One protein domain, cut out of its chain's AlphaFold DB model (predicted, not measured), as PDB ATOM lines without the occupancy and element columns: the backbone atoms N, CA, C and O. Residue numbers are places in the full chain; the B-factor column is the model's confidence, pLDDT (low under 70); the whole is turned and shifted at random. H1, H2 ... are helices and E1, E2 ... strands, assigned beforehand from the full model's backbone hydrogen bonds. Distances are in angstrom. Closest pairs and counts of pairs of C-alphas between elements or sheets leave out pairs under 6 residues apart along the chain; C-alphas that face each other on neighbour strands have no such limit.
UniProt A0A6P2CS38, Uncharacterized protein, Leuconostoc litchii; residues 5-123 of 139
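Overview. This is residues 5 to 123 of the 139 residues of an uncharacterized protein of Leuconostoc litchii (UniProt A0A6P2CS38). Two long helices, H1 and H2, lie side by side on one face of a three-stranded sheet, whose other face has no named helix. H3 packs on the last residues of H1, and the short H4 packs on the side of H1 away from H2. The printed part has 119 residues with four named helices and three named strands, in the order H1 E1 H2 E2 E3 H3 H4; the sheet, E1 E3 E2, is antiparallel and the class is mixed, helices and strands. The whole is compact, with a radius of gyration of the C-alphas of 14.2 A, and spans 36 by 32 by 26 A.

Arrangement. H1, residues 5 to 24, is over E1, residues 34 to 40, at a height over the sheet of 9.5 A. H2, residues 47 to 62, is on the same face, over none of the strands, making two layers, helices on one face of a sheet. H1 and H2 touch, closest at C-alphas 9 and 49, 5.2 A, at a shallow tilt of 16 degrees, the same way. E2, residues 65 to 69, and E3, residues 79 to 85, form a hairpin, with N 66 and O 84 at 2.9 A; between E1 and E3, N 38 and O 81 are 2.8 A apart, also within hydrogen-bond range. E1, H2, E2 is a split strand-helix-strand unit, two strands that run the same way in one sheet with a helix between them along the chain and E3 between them in the sheet; its crossover is right-handed. H3, residues 101 to 111, touches H1 at residues 20 to 24 alone, closest at C-alphas 24 and 105, 4.8 A, opposite ways at a shallow tilt of 30 degrees; H1, H2 and H3 form a bundle, helices side by side. H4, residues 120 to 123, touches H1, closest at C-alphas 18 and 123, 6.2 A. Every O i to N i+4 pair is within hydrogen-bond range in H1, H2 and H3; H4 is too short for one.

Along the chain. H1 begins at C-alpha 5 (493.378, 730.537, 398.826) and is 28.1 A long; H2 is 22.2 A and E3 19.0 A. H4 ends at C-alpha 123 (480.704, 744.130, 390.172).

Size, cuts and confidence. The C-alphas farthest apart, of Pro 75 and Gly 94, are 39.3 A apart. The printed part has no cut; the link E3 to H3 is long. The pLDDT is under 70 in residues 28 to 35, 42 to 43, 71 to 80 and 87 to 93.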
ATOM      1  N   THR A   5     494.781 730.955 398.766       75.56
ATOM      2  CA  THR A   5     493.378 730.537 398.826       75.56
ATOM      3  C   THR A   5     492.347 731.672 398.746       75.56
ATOM      4  O   THR A   5     491.375 731.577 398.001       75.56
ATOM      5  N   SER A   6     492.533 732.754 399.505       85.75
ATOM      6  CA  SER A   6     491.607 733.892 399.541       85.75
ATOM      7  C   SER A   6     491.637 734.687 398.233       85.75
ATOM      8  O   SER A   6     490.606 735.226 397.817       85.75
ATOM      9  N   ILE A   7     492.793 734.718 397.563       89.25
ATOM     10  CA  ILE A   7     492.969 735.359 396.258       89.25
ATOM     11  C   ILE A   7     492.231 734.551 395.184       89.25
ATOM     12  O   ILE A   7     491.414 735.125 394.464       89.25
ATOM     13  N   VAL A   8     492.433 733.227 395.130       89.00
ATOM     14  CA  VAL A   8     491.732 732.334 394.183       89.00
ATOM     15  C   VAL A   8     490.216 732.387 394.392       89.00
ATOM     16  O   VAL A   8     489.468 732.550 393.428       89.00
ATOM     17  N   TYR A   9     489.756 732.316 395.645       92.06
ATOM     18  CA  TYR A   9     488.333 732.403 395.977       92.06
ATOM     19  C   TYR A   9     487.718 733.723 395.499       92.06
ATOM     20  O   TYR A   9     486.691 733.722 394.822       92.06
ATOM     21  N   SER A  10     488.349 734.855 395.832       92.75
ATOM     22  CA  SER A  10     487.843 736.185 395.466       92.75
ATOM     23  C   SER A  10     487.811 736.373 393.953       92.75
ATOM     24  O   SER A  10     486.843 736.915 393.414       92.75
ATOM     25  N   PHE A  11     488.839 735.877 393.262       92.31
ATOM     26  CA  PHE A  11     488.911 735.897 391.812       92.31
ATOM     27  C   PHE A  11     487.774 735.096 391.176       92.31
ATOM     28  O   PHE A  11     486.992 735.660 390.409       92.31
ATOM     29  N   LEU A  12     487.608 733.825 391.555       92.38
ATOM     30  CA  LEU A  12     486.518 732.993 391.051       92.38
ATOM     31  C   LEU A  12     485.156 733.624 391.365       92.38
ATOM     32  O   LEU A  12     484.356 733.836 390.458       92.38
ATOM     33  N   LYS A  13     484.904 734.008 392.621       95.31
ATOM     34  CA  LYS A  13     483.622 734.590 393.039       95.31
ATOM     35  C   LYS A  13     483.240 735.816 392.207       95.31
ATOM     36  O   LYS A  13     482.087 735.925 391.799       95.31
ATOM     37  N   SER A  14     484.188 736.716 391.947       95.19
ATOM     38  CA  SER A  14     483.926 737.938 391.178       95.19
ATOM     39  C   SER A  14     483.518 737.657 389.725       95.19
ATOM     40  O   SER A  14     482.581 738.281 389.227       95.19
ATOM     41  N   GLN A  15     484.141 736.663 389.076       93.44
ATOM     42  CA  GLN A  15     483.757 736.206 387.736       93.44
ATOM     43  C   GLN A  15     482.341 735.616 387.738       93.44
ATOM     44  O   GLN A  15     481.508 735.967 386.904       93.44
ATOM     45  N   LEU A  16     482.046 734.741 388.707       95.19
ATOM     46  CA  LEU A  16     480.742 734.085 388.807       95.19
ATOM     47  C   LEU A  16     479.617 735.094 389.075       95.19
ATOM     48  O   LEU A  16     478.567 735.016 388.439       95.19
ATOM     49  N   ASP A  17     479.837 736.060 389.973       95.62
ATOM     50  CA  ASP A  17     478.867 737.120 390.272       95.62
ATOM     51  C   ASP A  17     478.524 737.944 389.017       95.62
ATOM     52  O   ASP A  17     477.346 738.220 388.783       95.62
ATOM     53  N   LEU A  18     479.517 738.291 388.185       93.06
ATOM     54  CA  LEU A  18     479.301 738.990 386.911       93.06
ATOM     55  C   LEU A  18     478.477 738.157 385.925       93.06
ATOM     56  O   LEU A  18     477.478 738.648 385.395       93.06
ATOM     57  N   ILE A  19     478.835 736.885 385.734       91.62
ATOM     58  CA  ILE A  19     478.100 735.966 384.853       91.62
ATOM     59  C   ILE A  19     476.632 735.877 385.281       91.62
ATOM     60  O   ILE A  19     475.716 736.055 384.474       91.62
ATOM     61  N   ILE A  20     476.389 735.631 386.570       93.81
ATOM     62  CA  ILE A  20     475.037 735.488 387.116       93.81
ATOM     63  C   ILE A  20     474.268 736.798 386.974       93.81
ATOM     64  O   ILE A  20     473.103 736.782 386.570       93.81
ATOM     65  N   TYR A  21     474.907 737.934 387.261       93.38
ATOM     66  CA  TYR A  21     474.305 739.248 387.081       93.38
ATOM     67  C   TYR A  21     473.878 739.477 385.629       93.38
ATOM     68  O   TYR A  21     472.759 739.935 385.378       93.38
ATOM     69  N   ASN A  22     474.724 739.116 384.666       88.69
ATOM     70  CA  ASN A  22     474.424 739.287 383.250       88.69
ATOM     71  C   ASN A  22     473.284 738.366 382.784       88.69
ATOM     72  O   ASN A  22     472.435 738.799 381.999       88.69
ATOM     73  N   ILE A  23     473.184 737.147 383.332       88.75
ATOM     74  CA  ILE A  23     472.043 736.244 383.106       88.75
ATOM     75  C   ILE A  23     470.751 736.819 383.717       88.75
ATOM     76  O   ILE A  23     469.724 736.854 383.039       88.75
ATOM     77  N   ILE A  24     470.787 737.304 384.965       90.94
ATOM     78  CA  ILE A  24     469.639 737.914 385.674       90.94
ATOM     79  C   ILE A  24     469.093 739.127 384.917       90.94
ATOM     80  O   ILE A  24     467.876 739.317 384.828       90.94
ATOM     81  N   ASN A  25     469.991 739.961 384.393       88.12
ATOM     82  CA  ASN A  25     469.648 741.202 383.703       88.12
ATOM     83  C   ASN A  25     469.442 741.021 382.199       88.12
ATOM     84  O   ASN A  25     469.237 742.012 381.499       88.12
ATOM     85  N   ASN A  26     469.480 739.777 381.715       82.31
ATOM     86  CA  ASN A  26     469.298 739.430 380.313       82.31
ATOM     87  C   ASN A  26     470.167 740.284 379.371       82.31
ATOM     88  O   ASN A  26     469.692 740.823 378.374       82.31
ATOM     89  N   LYS A  27     471.441 740.473 379.741       75.00
ATOM     90  CA  LYS A  27     472.374 741.356 379.023       75.00
ATOM     91  C   LYS A  27     472.845 740.785 377.682       75.00
ATOM     92  O   LYS A  27     473.364 741.536 376.864       75.00
ATOM     93  N   TYR A  28     472.651 739.488 377.456       68.62
ATOM     94  CA  TYR A  28     473.097 738.792 376.254       68.62
ATOM     95  C   TYR A  28     471.949 738.593 375.264       68.62
ATOM     96  O   TYR A  28     470.814 738.330 375.658       68.62
ATOM     97  N   ASN A  29     472.254 738.702 373.968       63.38
ATOM     98  CA  ASN A  29     471.295 738.379 372.916       63.38
ATOM     99  C   ASN A  29     470.917 736.890 373.026       63.38
ATOM    100  O   ASN A  29     471.780 736.012 373.069       63.38
ATOM    101  N   GLU A  30     469.616 736.609 373.081       61.94
ATOM    102  CA  GLU A  30     469.093 735.261 373.283       61.94
ATOM    103  C   GLU A  30     469.420 734.301 372.116       61.94
ATOM    104  O   GLU A  30     469.431 733.085 372.321       61.94
ATOM    105  N   GLU A  31     469.775 734.835 370.944       56.31
ATOM    106  CA  GLU A  31     470.260 734.088 369.772       56.31
ATOM    107  C   GLU A  31     471.698 733.562 369.928       56.31
ATOM    108  O   GLU A  31     472.126 732.686 369.177       56.31
ATOM    109  N   VAL A  32     472.462 734.076 370.898       60.53
ATOM    110  CA  VAL A  32     473.876 733.728 371.077       60.53
ATOM    111  C   VAL A  32     474.006 732.493 371.971       60.53
ATOM    112  O   VAL A  32     473.467 732.433 373.079       60.53
ATOM    113  N   THR A  33     474.735 731.484 371.484       61.38
ATOM    114  CA  THR A  33     475.018 730.233 372.213       61.38
ATOM    115  C   THR A  33     476.044 730.427 373.337       61.38
ATOM    116  O   THR A  33     475.986 729.715 374.339       61.38
ATOM    117  N   PHE A  34     476.941 731.405 373.186       61.00
ATOM    118  CA  PHE A  34     477.998 731.774 374.130       61.00
ATOM    119  C   PHE A  34     477.569 732.950 375.013       61.00
ATOM    120  O   PHE A  34     477.200 734.003 374.500       61.00
ATOM    121  N   TYR A  35     477.612 732.768 376.329       66.06
ATOM    122  CA  TYR A  35     477.224 733.800 377.293       66.06
ATOM    123  C   TYR A  35     478.423 734.507 377.902       66.06
ATOM    124  O   TYR A  35     478.408 735.722 378.012       66.06
ATOM    125  N   ASP A  36     479.452 733.767 378.302       74.62
ATOM    126  CA  ASP A  36     480.595 734.365 378.984       74.62
ATOM    127  C   ASP A  36     481.822 733.460 378.928       74.62
ATOM    128  O   ASP A  36     481.693 732.256 378.681       74.62
ATOM    129  N   THR A  37     482.983 734.038 379.207       77.62
ATOM    130  CA  THR A  37     484.255 733.332 379.390       77.62
ATOM    131  C   THR A  37     484.695 733.452 380.838       77.62
ATOM    132  O   THR A  37     484.677 734.543 381.399       77.62
ATOM    133  N   LEU A  38     485.127 732.346 381.437       84.69
ATOM    134  CA  LEU A  38     485.702 732.339 382.777       84.69
ATOM    135  C   LEU A  38     487.045 731.613 382.806       84.69
ATOM    136  O   LEU A  38     487.292 730.677 382.038       84.69
ATOM    137  N   TRP A  39     487.893 732.029 383.735       82.94
ATOM    138  CA  TRP A  39     489.180 731.413 384.007       82.94
ATOM    139  C   TRP A  39     489.113 730.629 385.307       82.94
ATOM    140  O   TRP A  39     488.737 731.157 386.358       82.94
ATOM    141  N   LEU A  40     489.489 729.354 385.216       81.44
ATOM    142  CA  LEU A  40     489.527 728.437 386.345       81.44
ATOM    143  C   LEU A  40     490.939 727.873 386.504       81.44
ATOM    144  O   LEU A  40     491.546 727.388 385.544       81.44
ATOM    145  N   GLN A  41     491.454 727.913 387.730       77.19
ATOM    146  CA  GLN A  41     492.678 727.204 388.085       77.19
ATOM    147  C   GLN A  41     492.434 725.692 388.011       77.19
ATOM    148  O   GLN A  41     491.374 725.214 388.411       77.19
ATOM    149  N   LYS A  42     493.413 724.942 387.492       66.56
ATOM    150  CA  LYS A  42     493.277 723.499 387.224       66.56
ATOM    151  C   LYS A  42     492.884 722.696 388.462       66.56
ATOM    152  O   LYS A  42     492.012 721.835 388.386       66.56
ATOM    153  N   ASP A  43     493.531 723.010 389.579       69.25
ATOM    154  CA  ASP A  43     493.404 722.291 390.836       69.25
ATOM    155  C   ASP A  43     492.886 723.264 391.903       69.25
ATOM    156  O   ASP A  43     493.613 724.117 392.413       69.25
ATOM    157  N   LEU A  44     491.585 723.180 392.209       78.38
ATOM    158  CA  LEU A  44     490.973 723.926 393.310       78.38
ATOM    159  C   LEU A  44     491.254 723.193 394.627       78.38
ATOM    160  O   LEU A  44     490.458 722.364 395.072       78.38
ATOM    161  N   GLU A  45     492.400 723.486 395.237       73.75
ATOM    162  CA  GLU A  45     492.867 722.806 396.457       73.75
ATOM    163  C   GLU A  45     492.046 723.158 397.709       73.75
ATOM    164  O   GLU A  45     492.018 722.404 398.681       73.75
ATOM    165  N   ASN A  46     491.360 724.302 397.699       83.81
ATOM    166  CA  ASN A  46     490.575 724.776 398.831       83.81
ATOM    167  C   ASN A  46     489.099 724.359 398.741       83.81
ATOM    168  O   ASN A  46     488.430 724.616 397.740       83.81
ATOM    169  N   GLU A  47     488.585 723.796 399.838       88.62
ATOM    170  CA  GLU A  47     487.208 723.299 399.955       88.62
ATOM    171  C   GLU A  47     486.153 724.380 399.683       88.62
ATOM    172  O   GLU A  47     485.198 724.121 398.955       88.62
ATOM    173  N   GLU A  48     486.335 725.604 400.185       90.56
ATOM    174  CA  GLU A  48     485.373 726.698 399.972       90.56
ATOM    175  C   GLU A  48     485.304 727.117 398.498       90.56
ATOM    176  O   GLU A  48     484.224 727.344 397.957       90.56
ATOM    177  N   THR A  49     486.455 727.181 397.829       89.62
ATOM    178  CA  THR A  49     486.552 727.517 396.403       89.62
ATOM    179  C   THR A  49     485.966 726.403 395.536       89.62
ATOM    180  O   THR A  49     485.258 726.673 394.566       89.62
ATOM    181  N   ASN A  50     486.213 725.145 395.906       90.25
ATOM    182  CA  ASN A  50     485.644 723.984 395.229       90.25
ATOM    183  C   ASN A  50     484.117 723.941 395.393       90.25
ATOM    184  O   ASN A  50     483.395 723.802 394.408       90.25
ATOM    185  N   SER A  51     483.622 724.165 396.612       93.56
ATOM    186  CA  SER A  51     482.191 724.265 396.914       93.56
ATOM    187  C   SER A  51     481.522 725.391 396.117       93.56
ATOM    188  O   SER A  51     480.514 725.161 395.450       93.56
ATOM    189  N   LEU A  52     482.143 726.577 396.066       94.62
ATOM    190  CA  LEU A  52     481.674 727.706 395.257       94.62
ATOM    191  C   LEU A  52     481.536 727.336 393.770       94.62
ATOM    192  O   LEU A  52     480.533 727.668 393.135       94.62
ATOM    193  N   TRP A  53     482.535 726.647 393.213       92.81
ATOM    194  CA  TRP A  53     482.506 726.198 391.822       92.81
ATOM    195  C   TRP A  53     481.412 725.156 391.566       92.81
ATOM    196  O   TRP A  53     480.639 725.291 390.615       92.81
ATOM    197  N   GLN A  54     481.305 724.142 392.426       92.56
ATOM    198  CA  GLN A  54     480.289 723.095 392.305       92.56
ATOM    199  C   GLN A  54     478.874 723.669 392.404       92.56
ATOM    200  O   GLN A  54     478.019 723.345 391.576       92.56
ATOM    201  N   ASP A  55     478.635 724.568 393.361       94.81
ATOM    202  CA  ASP A  55     477.357 725.258 393.513       94.81
ATOM    203  C   ASP A  55     477.007 726.032 392.245       94.81
ATOM    204  O   ASP A  55     475.887 725.927 391.739       94.81
ATOM    205  N   PHE A  56     477.960 726.766 391.673       94.50
ATOM    206  CA  PHE A  56     477.742 727.454 390.406       94.50
ATOM    207  C   PHE A  56     477.349 726.486 389.285       94.50
ATOM    208  O   PHE A  56     476.331 726.706 388.627       94.50
ATOM    209  N   GLN A  57     478.080 725.383 389.100       91.06
ATOM    210  CA  GLN A  57     477.760 724.388 388.072       91.06
ATOM    211  C   GLN A  57     476.365 723.773 388.266       91.06
ATOM    212  O   GLN A  57     475.622 723.613 387.295       91.06
ATOM    213  N   VAL A  58     475.978 723.461 389.507       92.12
ATOM    214  CA  VAL A  58     474.646 722.927 389.832       92.12
ATOM    215  C   VAL A  58     473.550 723.934 389.489       92.12
ATOM    216  O   VAL A  58     472.557 723.554 388.863       92.12
ATOM    217  N   ASN A  59     473.728 725.202 389.867       93.19
ATOM    218  CA  ASN A  59     472.752 726.252 389.591       93.19
ATOM    219  C   ASN A  59     472.651 726.538 388.086       93.19
ATOM    220  O   ASN A  59     471.535 726.630 387.579       93.19
ATOM    221  N   MET A  60     473.773 726.605 387.357       91.69
ATOM    222  CA  MET A  60     473.781 726.757 385.894       91.69
ATOM    223  C   MET A  60     473.060 725.595 385.206       91.69
ATOM    224  O   MET A  60     472.171 725.824 384.388       91.69
ATOM    225  N   ALA A  61     473.347 724.352 385.600       89.12
ATOM    226  CA  ALA A  61     472.675 723.183 385.040       89.12
ATOM    227  C   ALA A  61     471.161 723.198 385.310       89.12
ATOM    228  O   ALA A  61     470.379 722.773 384.462       89.12
ATOM    229  N   TYR A  62     470.730 723.712 386.468       90.88
ATOM    230  CA  TYR A  62     469.309 723.841 386.804       90.88
ATOM    231  C   TYR A  62     468.568 724.854 385.921       90.88
ATOM    232  O   TYR A  62     467.354 724.746 385.763       90.88
ATOM    233  N   ILE A  63     469.277 725.815 385.327       89.81
ATOM    234  CA  ILE A  63     468.714 726.798 384.389       89.81
ATOM    235  C   ILE A  63     469.083 726.519 382.923       89.81
ATOM    236  O   ILE A  63     468.938 727.407 382.083       89.81
ATOM    237  N   ASN A  64     469.543 725.299 382.614       87.69
ATOM    238  CA  ASN A  64     469.968 724.849 381.283       87.69
ATOM    239  C   ASN A  64     471.177 725.591 380.689       87.69
ATOM    240  O   ASN A  64     471.256 725.827 379.481       87.69
ATOM    241  N   PHE A  65     472.150 725.904 381.540       87.25
ATOM    242  CA  PHE A  65     473.479 726.369 381.155       87.25
ATOM    243  C   PHE A  65     474.544 725.357 381.591       87.25
ATOM    244  O   PHE A  65     474.392 724.682 382.608       87.25
ATOM    245  N   VAL A  66     475.645 725.269 380.849       86.38
ATOM    246  CA  VAL A  66     476.845 724.520 381.261       86.38
ATOM    247  C   VAL A  66     478.105 725.305 380.975       86.38
ATOM    248  O   VAL A  66     478.126 726.181 380.114       86.38
ATOM    249  N   THR A  67     479.167 724.943 381.683       84.62
ATOM    250  CA  THR A  67     480.520 725.390 381.388       84.62
ATOM    251  C   THR A  67     481.245 724.335 380.567       84.62
ATOM    252  O   THR A  67     481.316 723.169 380.957       84.62
ATOM    253  N   LEU A  68     481.766 724.731 379.408       81.25
ATOM    254  CA  LEU A  68     482.556 723.870 378.534       81.25
ATOM    255  C   LEU A  68     483.977 724.407 378.442       81.25
ATOM    256  O   LEU A  68     484.174 725.609 378.296       81.25
ATOM    257  N   ASN A  69     484.964 723.516 378.488       74.06
ATOM    258  CA  ASN A  69     486.341 723.883 378.184       74.06
ATOM    259  C   ASN A  69     486.491 724.067 376.671       74.06
ATOM    260  O   ASN A  69     486.179 723.146 375.915       74.06
ATOM    261  N   VAL A  70     486.975 725.232 376.235       70.31
ATOM    262  CA  VAL A  70     487.226 725.501 374.807       70.31
ATOM    263  C   VAL A  70     488.564 724.952 374.312       70.31
ATOM    264  O   VAL A  70     488.846 725.008 373.120       70.31
ATOM    265  N   GLY A  71     489.380 724.375 375.198       56.28
ATOM    266  CA  GLY A  71     490.613 723.671 374.844       56.28
ATOM    267  C   GLY A  71     491.746 724.581 374.373       56.28
ATOM    268  O   GLY A  71     492.745 724.078 373.859       56.28
ATOM    269  N   LEU A  72     491.611 725.899 374.535       56.38
ATOM    270  CA  LEU A  72     492.666 726.844 374.200       56.38
ATOM    271  C   LEU A  72     493.675 726.916 375.356       56.38
ATOM    272  O   LEU A  72     493.283 727.186 376.493       56.38
ATOM    273  N   PRO A  73     494.971 726.668 375.099       52.78
ATOM    274  CA  PRO A  73     496.009 726.938 376.078       52.78
ATOM    275  C   PRO A  73     496.143 728.457 376.226       52.78
ATOM    276  O   PRO A  73     496.757 729.120 375.392       52.78
ATOM    277  N   ASN A  74     495.549 729.010 377.278       51.66
ATOM    278  CA  ASN A  74     495.824 730.372 377.698       51.66
ATOM    279  C   ASN A  74     497.100 730.340 378.567       51.66
ATOM    280  O   ASN A  74     497.111 729.639 379.576       51.66
ATOM    281  N   PRO A  75     498.188 731.049 378.213       51.19
ATOM    282  CA  PRO A  75     499.395 731.085 379.047       51.19
ATOM    283  C   PRO A  75     499.132 731.651 380.454       51.19
ATOM    284  O   PRO A  75     499.899 731.367 381.369       51.19
ATOM    285  N   ASN A  76     498.023 732.379 380.615       46.56
ATOM    286  CA  ASN A  76     497.628 733.111 381.815       46.56
ATOM    287  C   ASN A  76     496.466 732.433 382.576       46.56
ATOM    288  O   ASN A  76     496.004 732.942 383.596       46.56
ATOM    289  N   ALA A  77     495.945 731.297 382.087       52.06
ATOM    290  CA  ALA A  77     494.870 730.553 382.747       52.06
ATOM    291  C   ALA A  77     494.981 729.046 382.484       52.06
ATOM    292  O   ALA A  77     495.193 728.610 381.357       52.06
ATOM    293  N   SER A  78     494.772 728.216 383.512       58.34
ATOM    294  CA  SER A  78     494.861 726.760 383.330       58.34
ATOM    295  C   SER A  78     493.713 726.178 382.495       58.34
ATOM    296  O   SER A  78     493.905 725.164 381.822       58.34
ATOM    297  N   MET A  79     492.526 726.789 382.553       60.28
ATOM    298  CA  MET A  79     491.365 726.448 381.729       60.28
ATOM    299  C   MET A  79     490.567 727.710 381.395       60.28
ATOM    300  O   MET A  79     490.132 728.431 382.295       60.28
ATOM    301  N   GLU A  80     490.329 727.937 380.107       68.06
ATOM    302  CA  GLU A  80     489.334 728.889 379.623       68.06
ATOM    303  C   GLU A  80     488.020 728.134 379.404       68.06
ATOM    304  O   GLU A  80     487.946 727.189 378.610       68.06
ATOM    305  N   LEU A  81     486.987 728.500 380.163       72.44
ATOM    306  CA  LEU A  81     485.672 727.886 380.047       72.44
ATOM    307  C   LEU A  81     484.690 728.891 379.466       72.44
ATOM    308  O   LEU A  81     484.692 730.061 379.834       72.44
ATOM    309  N   VAL A  82     483.807 728.409 378.603       77.12
ATOM    310  CA  VAL A  82     482.667 729.178 378.110       77.12
ATOM    311  C   VAL A  82     481.391 728.726 378.791       77.12
ATOM    312  O   VAL A  82     481.146 727.528 378.943       77.12
ATOM    313  N   VAL A  83     480.558 729.686 379.172       75.81
ATOM    314  CA  VAL A  83     479.192 729.442 379.634       75.81
ATOM    315  C   VAL A  83     478.293 729.364 378.406       75.81
ATOM    316  O   VAL A  83     478.193 730.329 377.649       75.81
ATOM    317  N   VAL A  84     477.641 728.223 378.191       75.75
ATOM    318  CA  VAL A  84     476.775 727.995 377.029       75.75
ATOM    319  C   VAL A  84     475.379 727.563 377.439       75.75
ATOM    320  O   VAL A  84     475.190 726.848 378.426       75.75
ATOM    321  N   LYS A  85     474.394 727.971 376.642       75.19
ATOM    322  CA  LYS A  85     473.023 727.463 376.729       75.19
ATOM    323  C   LYS A  85     472.954 726.048 376.186       75.19
ATOM    324  O   LYS A  85     473.537 725.761 375.141       75.19
ATOM    325  N   ILE A  86     472.146 725.201 376.813       73.38
ATOM    326  CA  ILE A  86     471.817 723.896 376.251       73.38
ATOM    327  C   ILE A  86     470.328 723.803 375.949       73.38
ATOM    328  O   ILE A  86     469.472 724.013 376.807       73.38
ATOM    329  N   ASN A  87     470.030 723.407 374.714       61.91
ATOM    330  CA  ASN A  87     468.717 722.926 374.318       61.91
ATOM    331  C   ASN A  87     468.733 721.395 374.260       61.91
ATOM    332  O   ASN A  87     468.643 720.802 373.188       61.91
ATOM    333  N   THR A  88     468.950 720.734 375.393       53.47
ATOM    334  CA  THR A  88     468.851 719.275 375.437       53.47
ATOM    335  C   THR A  88     467.561 718.881 376.119       53.47
ATOM    336  O   THR A  88     467.349 719.205 377.278       53.47
ATOM    337  N   ASN A  89     466.768 718.052 375.443       50.94
ATOM    338  CA  ASN A  89     465.660 717.301 376.044       50.94
ATOM    339  C   ASN A  89     466.116 716.346 377.182       50.94
ATOM    340  O   ASN A  89     465.282 715.691 377.795       50.94
ATOM    341  N   ASN A  90     467.421 716.298 377.493       48.59
ATOM    342  CA  ASN A  90     468.029 715.648 378.659       48.59
ATOM    343  C   ASN A  90     468.112 716.590 379.874       48.59
ATOM    344  O   ASN A  90     469.125 716.634 380.573       48.59
ATOM    345  N   ASN A  91     467.066 717.374 380.124       56.69
ATOM    346  CA  ASN A  91     467.006 718.172 381.342       56.69
ATOM    347  C   ASN A  91     467.056 717.241 382.560       56.69
ATOM    348  O   ASN A  91     466.332 716.242 382.615       56.69
ATOM    349  N   LYS A  92     467.841 717.611 383.583       63.16
ATOM    350  CA  LYS A  92     467.531 717.170 384.950       63.16
ATOM    351  C   LYS A  92     466.038 717.427 385.170       63.16
ATOM    352  O   LYS A  92     465.550 718.510 384.848       63.16
ATOM    353  N   GLN A  93     465.309 716.436 385.673       68.19
ATOM    354  CA  GLN A  93     463.877 716.572 385.923       68.19
ATOM    355  C   GLN A  93     463.619 717.838 386.761       68.19
ATOM    356  O   GLN A  93     464.171 717.980 387.850       68.19
ATOM    357  N   GLY A  94     462.831 718.777 386.228       76.38
ATOM    358  CA  GLY A  94     462.539 720.059 386.880       76.38
ATOM    359  C   GLY A  94     463.483 721.230 386.562       76.38
ATOM    360  O   GLY A  94     463.296 722.294 387.144       76.38
ATOM    361  N   ALA A  95     464.454 721.081 385.653       85.88
ATOM    362  CA  ALA A  95     465.270 722.210 385.196       85.88
ATOM    363  C   ALA A  95     464.422 723.270 384.467       85.88
ATOM    364  O   ALA A  95     463.485 722.947 383.731       85.88
ATOM    365  N   ILE A  96     464.772 724.539 384.671       86.94
ATOM    366  CA  ILE A  96     464.141 725.696 384.035       86.94
ATOM    367  C   ILE A  96     464.682 725.815 382.613       86.94
ATOM    368  O   ILE A  96     465.896 725.846 382.404       86.94
ATOM    369  N   ALA A  97     463.790 725.908 381.626       83.38
ATOM    370  CA  ALA A  97     464.221 726.023 380.241       83.38
ATOM    371  C   ALA A  97     464.918 727.370 379.985       83.38
ATOM    372  O   ALA A  97     464.550 728.403 380.547       83.38
ATOM    373  N   TYR A  98     465.908 727.386 379.085       78.75
ATOM    374  CA  TYR A  98     466.713 728.588 378.838       78.75
ATOM    375  C   TYR A  98     465.873 729.772 378.321       78.75
ATOM    376  O   TYR A  98     466.186 730.919 378.618       78.75
ATOM    377  N   PHE A  99     464.772 729.536 377.605       82.56
ATOM    378  CA  PHE A  99     463.892 730.610 377.126       82.56
ATOM    379  C   PHE A  99     462.940 731.151 378.214       82.56
ATOM    380  O   PHE A  99     462.298 732.180 378.015       82.56
ATOM    381  N   GLU A 100     462.852 730.519 379.391       87.19
ATOM    382  CA  GLU A 100     462.009 730.973 380.506       87.19
ATOM    383  C   GLU A 100     462.718 732.046 381.355       87.19
ATOM    384  O   GLU A 100     462.987 731.855 382.543       87.19
ATOM    385  N   ILE A 101     463.019 733.196 380.737       87.50
ATOM    386  CA  ILE A 101     463.818 734.298 381.315       87.50
ATOM    387  C   ILE A 101     463.354 734.674 382.733       87.50
ATOM    388  O   ILE A 101     464.173 734.755 383.648       87.50
ATOM    389  N   GLY A 102     462.043 734.860 382.937       90.19
ATOM    390  CA  GLY A 102     461.483 735.231 384.241       90.19
ATOM    391  C   GLY A 102     461.764 734.193 385.333       90.19
ATOM    392  O   GLY A 102     462.280 734.537 386.391       90.19
ATOM    393  N   LYS A 103     461.533 732.904 385.046       92.44
ATOM    394  CA  LYS A 103     461.785 731.818 386.008       92.44
ATOM    395  C   LYS A 103     463.268 731.689 386.346       92.44
ATOM    396  O   LYS A 103     463.610 731.492 387.510       92.44
ATOM    397  N   ARG A 104     464.154 731.826 385.348       91.31
ATOM    398  CA  ARG A 104     465.610 731.819 385.568       91.31
ATOM    399  C   ARG A 104     466.028 732.957 386.488       91.31
ATOM    400  O   ARG A 104     466.752 732.726 387.451       91.31
ATOM    401  N   LYS A 105     465.547 734.170 386.205       93.38
ATOM    402  CA  LYS A 105     465.820 735.359 387.011       93.38
ATOM    403  C   LYS A 105     465.391 735.161 388.467       93.38
ATOM    404  O   LYS A 105     466.206 735.368 389.362       93.38
ATOM    405  N   ASP A 106     464.157 734.724 388.701       95.19
ATOM    406  CA  ASP A 106     463.616 734.540 390.053       95.19
ATOM    407  C   ASP A 106     464.380 733.460 390.836       95.19
ATOM    408  O   ASP A 106     464.716 733.638 392.012       95.19
ATOM    409  N   TYR A 107     464.729 732.355 390.168       95.69
ATOM    410  CA  TYR A 107     465.562 731.306 390.749       95.69
ATOM    411  C   TYR A 107     466.953 731.824 391.136       95.69
ATOM    412  O   TYR A 107     467.378 731.658 392.281       95.69
ATOM    413  N   LEU A 108     467.650 732.491 390.211       95.31
ATOM    414  CA  LEU A 108     468.990 733.014 390.465       95.31
ATOM    415  C   LEU A 108     468.985 734.086 391.558       95.31
ATOM    416  O   LEU A 108     469.880 734.080 392.390       95.31
ATOM    417  N   LEU A 109     467.969 734.947 391.637       95.88
ATOM    418  CA  LEU A 109     467.851 735.926 392.725       95.88
ATOM    419  C   LEU A 109     467.558 735.283 394.087       95.88
ATOM    420  O   LEU A 109     467.927 735.841 395.119       95.88
ATOM    421  N   THR A 110     466.951 734.094 394.111       96.38
ATOM    422  CA  THR A 110     466.795 733.310 395.345       96.38
ATOM    423  C   THR A 110     468.138 732.745 395.819       96.38
ATOM    424  O   THR A 110     468.398 732.688 397.020       96.38
ATOM    425  N   LYS A 111     469.003 732.334 394.885       96.06
ATOM    426  CA  LYS A 111     470.316 731.730 395.168       96.06
ATOM    427  C   LYS A 111     471.424 732.757 395.404       96.06
ATOM    428  O   LYS A 111     472.269 732.557 396.266       96.06
ATOM    429  N   TYR A 112     471.371 733.873 394.689       96.25
ATOM    430  CA  TYR A 112     472.372 734.937 394.665       96.25
ATOM    431  C   TYR A 112     471.730 736.270 395.052       96.25
ATOM    432  O   TYR A 112     471.772 737.258 394.319       96.25
ATOM    433  N   ARG A 113     471.084 736.290 396.222       95.31
ATOM    434  CA  ARG A 113     470.285 737.431 396.694       95.31
ATOM    435  C   ARG A 113     471.080 738.734 396.784       95.31
ATOM    436  O   ARG A 113     470.515 739.805 396.575       95.31
ATOM    437  N   HIS A 114     472.386 738.655 397.047       94.75
ATOM    438  CA  HIS A 114     473.281 739.818 397.067       94.75
ATOM    439  C   HIS A 114     473.341 740.560 395.725       94.75
ATOM    440  O   HIS A 114     473.653 741.745 395.711       94.75
ATOM    441  N   LEU A 115     472.986 739.911 394.612       95.19
ATOM    442  CA  LEU A 115     472.988 740.520 393.280       95.19
ATOM    443  C   LEU A 115     471.708 741.301 392.954       95.19
ATOM    444  O   LEU A 115     471.688 742.033 391.969       95.19
ATOM    445  N   GLN A 116     470.651 741.201 393.771       92.62
ATOM    446  CA  GLN A 116     469.351 741.833 393.494       92.62
ATOM    447  C   GLN A 116     469.436 743.355 393.304       92.62
ATOM    448  O   GLN A 116     468.679 743.928 392.522       92.62
ATOM    449  N   HIS A 117     470.349 743.998 394.027       91.00
ATOM    450  CA  HIS A 117     470.546 745.447 394.011       91.00
ATOM    451  C   HIS A 117     471.967 745.841 393.601       91.00
ATOM    452  O   HIS A 117     472.339 747.006 393.734       91.00
ATOM    453  N   ALA A 118     472.759 744.882 393.118       91.94
ATOM    454  CA  ALA A 118     474.103 745.160 392.647       91.94
ATOM    455  C   ALA A 118     474.052 746.034 391.386       91.94
ATOM    456  O   ALA A 118     473.167 745.891 390.535       91.94
ATOM    457  N   LYS A 119     475.018 746.941 391.255       92.44
ATOM    458  CA  LYS A 119     475.260 747.662 390.007       92.44
ATOM    459  C   LYS A 119     476.340 746.934 389.228       92.44
ATOM    460  O   LYS A 119     477.290 746.428 389.816       92.44
ATOM    461  N   HIS A 120     476.193 746.920 387.908       91.94
ATOM    462  CA  HIS A 120     477.184 746.323 387.023       91.94
ATOM    463  C   HIS A 120     478.590 746.892 387.274       91.94
ATOM    464  O   HIS A 120     479.528 746.122 387.428       91.94
ATOM    465  N   ASP A 121     478.718 748.219 387.383       93.25
ATOM    466  CA  ASP A 121     480.015 748.888 387.554       93.25
ATOM    467  C   ASP A 121     480.725 748.461 388.845       93.25
ATOM    468  O   ASP A 121     481.920 748.181 388.819       93.25
ATOM    469  N   ASP A 122     479.983 748.302 389.945       94.06
ATOM    470  CA  ASP A 122     480.542 747.836 391.220       94.06
ATOM    471  C   ASP A 122     481.044 746.382 391.111       94.06
ATOM    472  O   ASP A 122     482.090 746.023 391.653       94.06
ATOM    473  N   LEU A 123     480.300 745.519 390.407       93.88
ATOM    474  CA  LEU A 123     480.704 744.130 390.172       93.88
ATOM    475  C   LEU A 123     481.932 744.050 389.264       93.88
ATOM    476  O   LEU A 123     482.832 743.252 389.521       93.88
TER     477      LEU A 123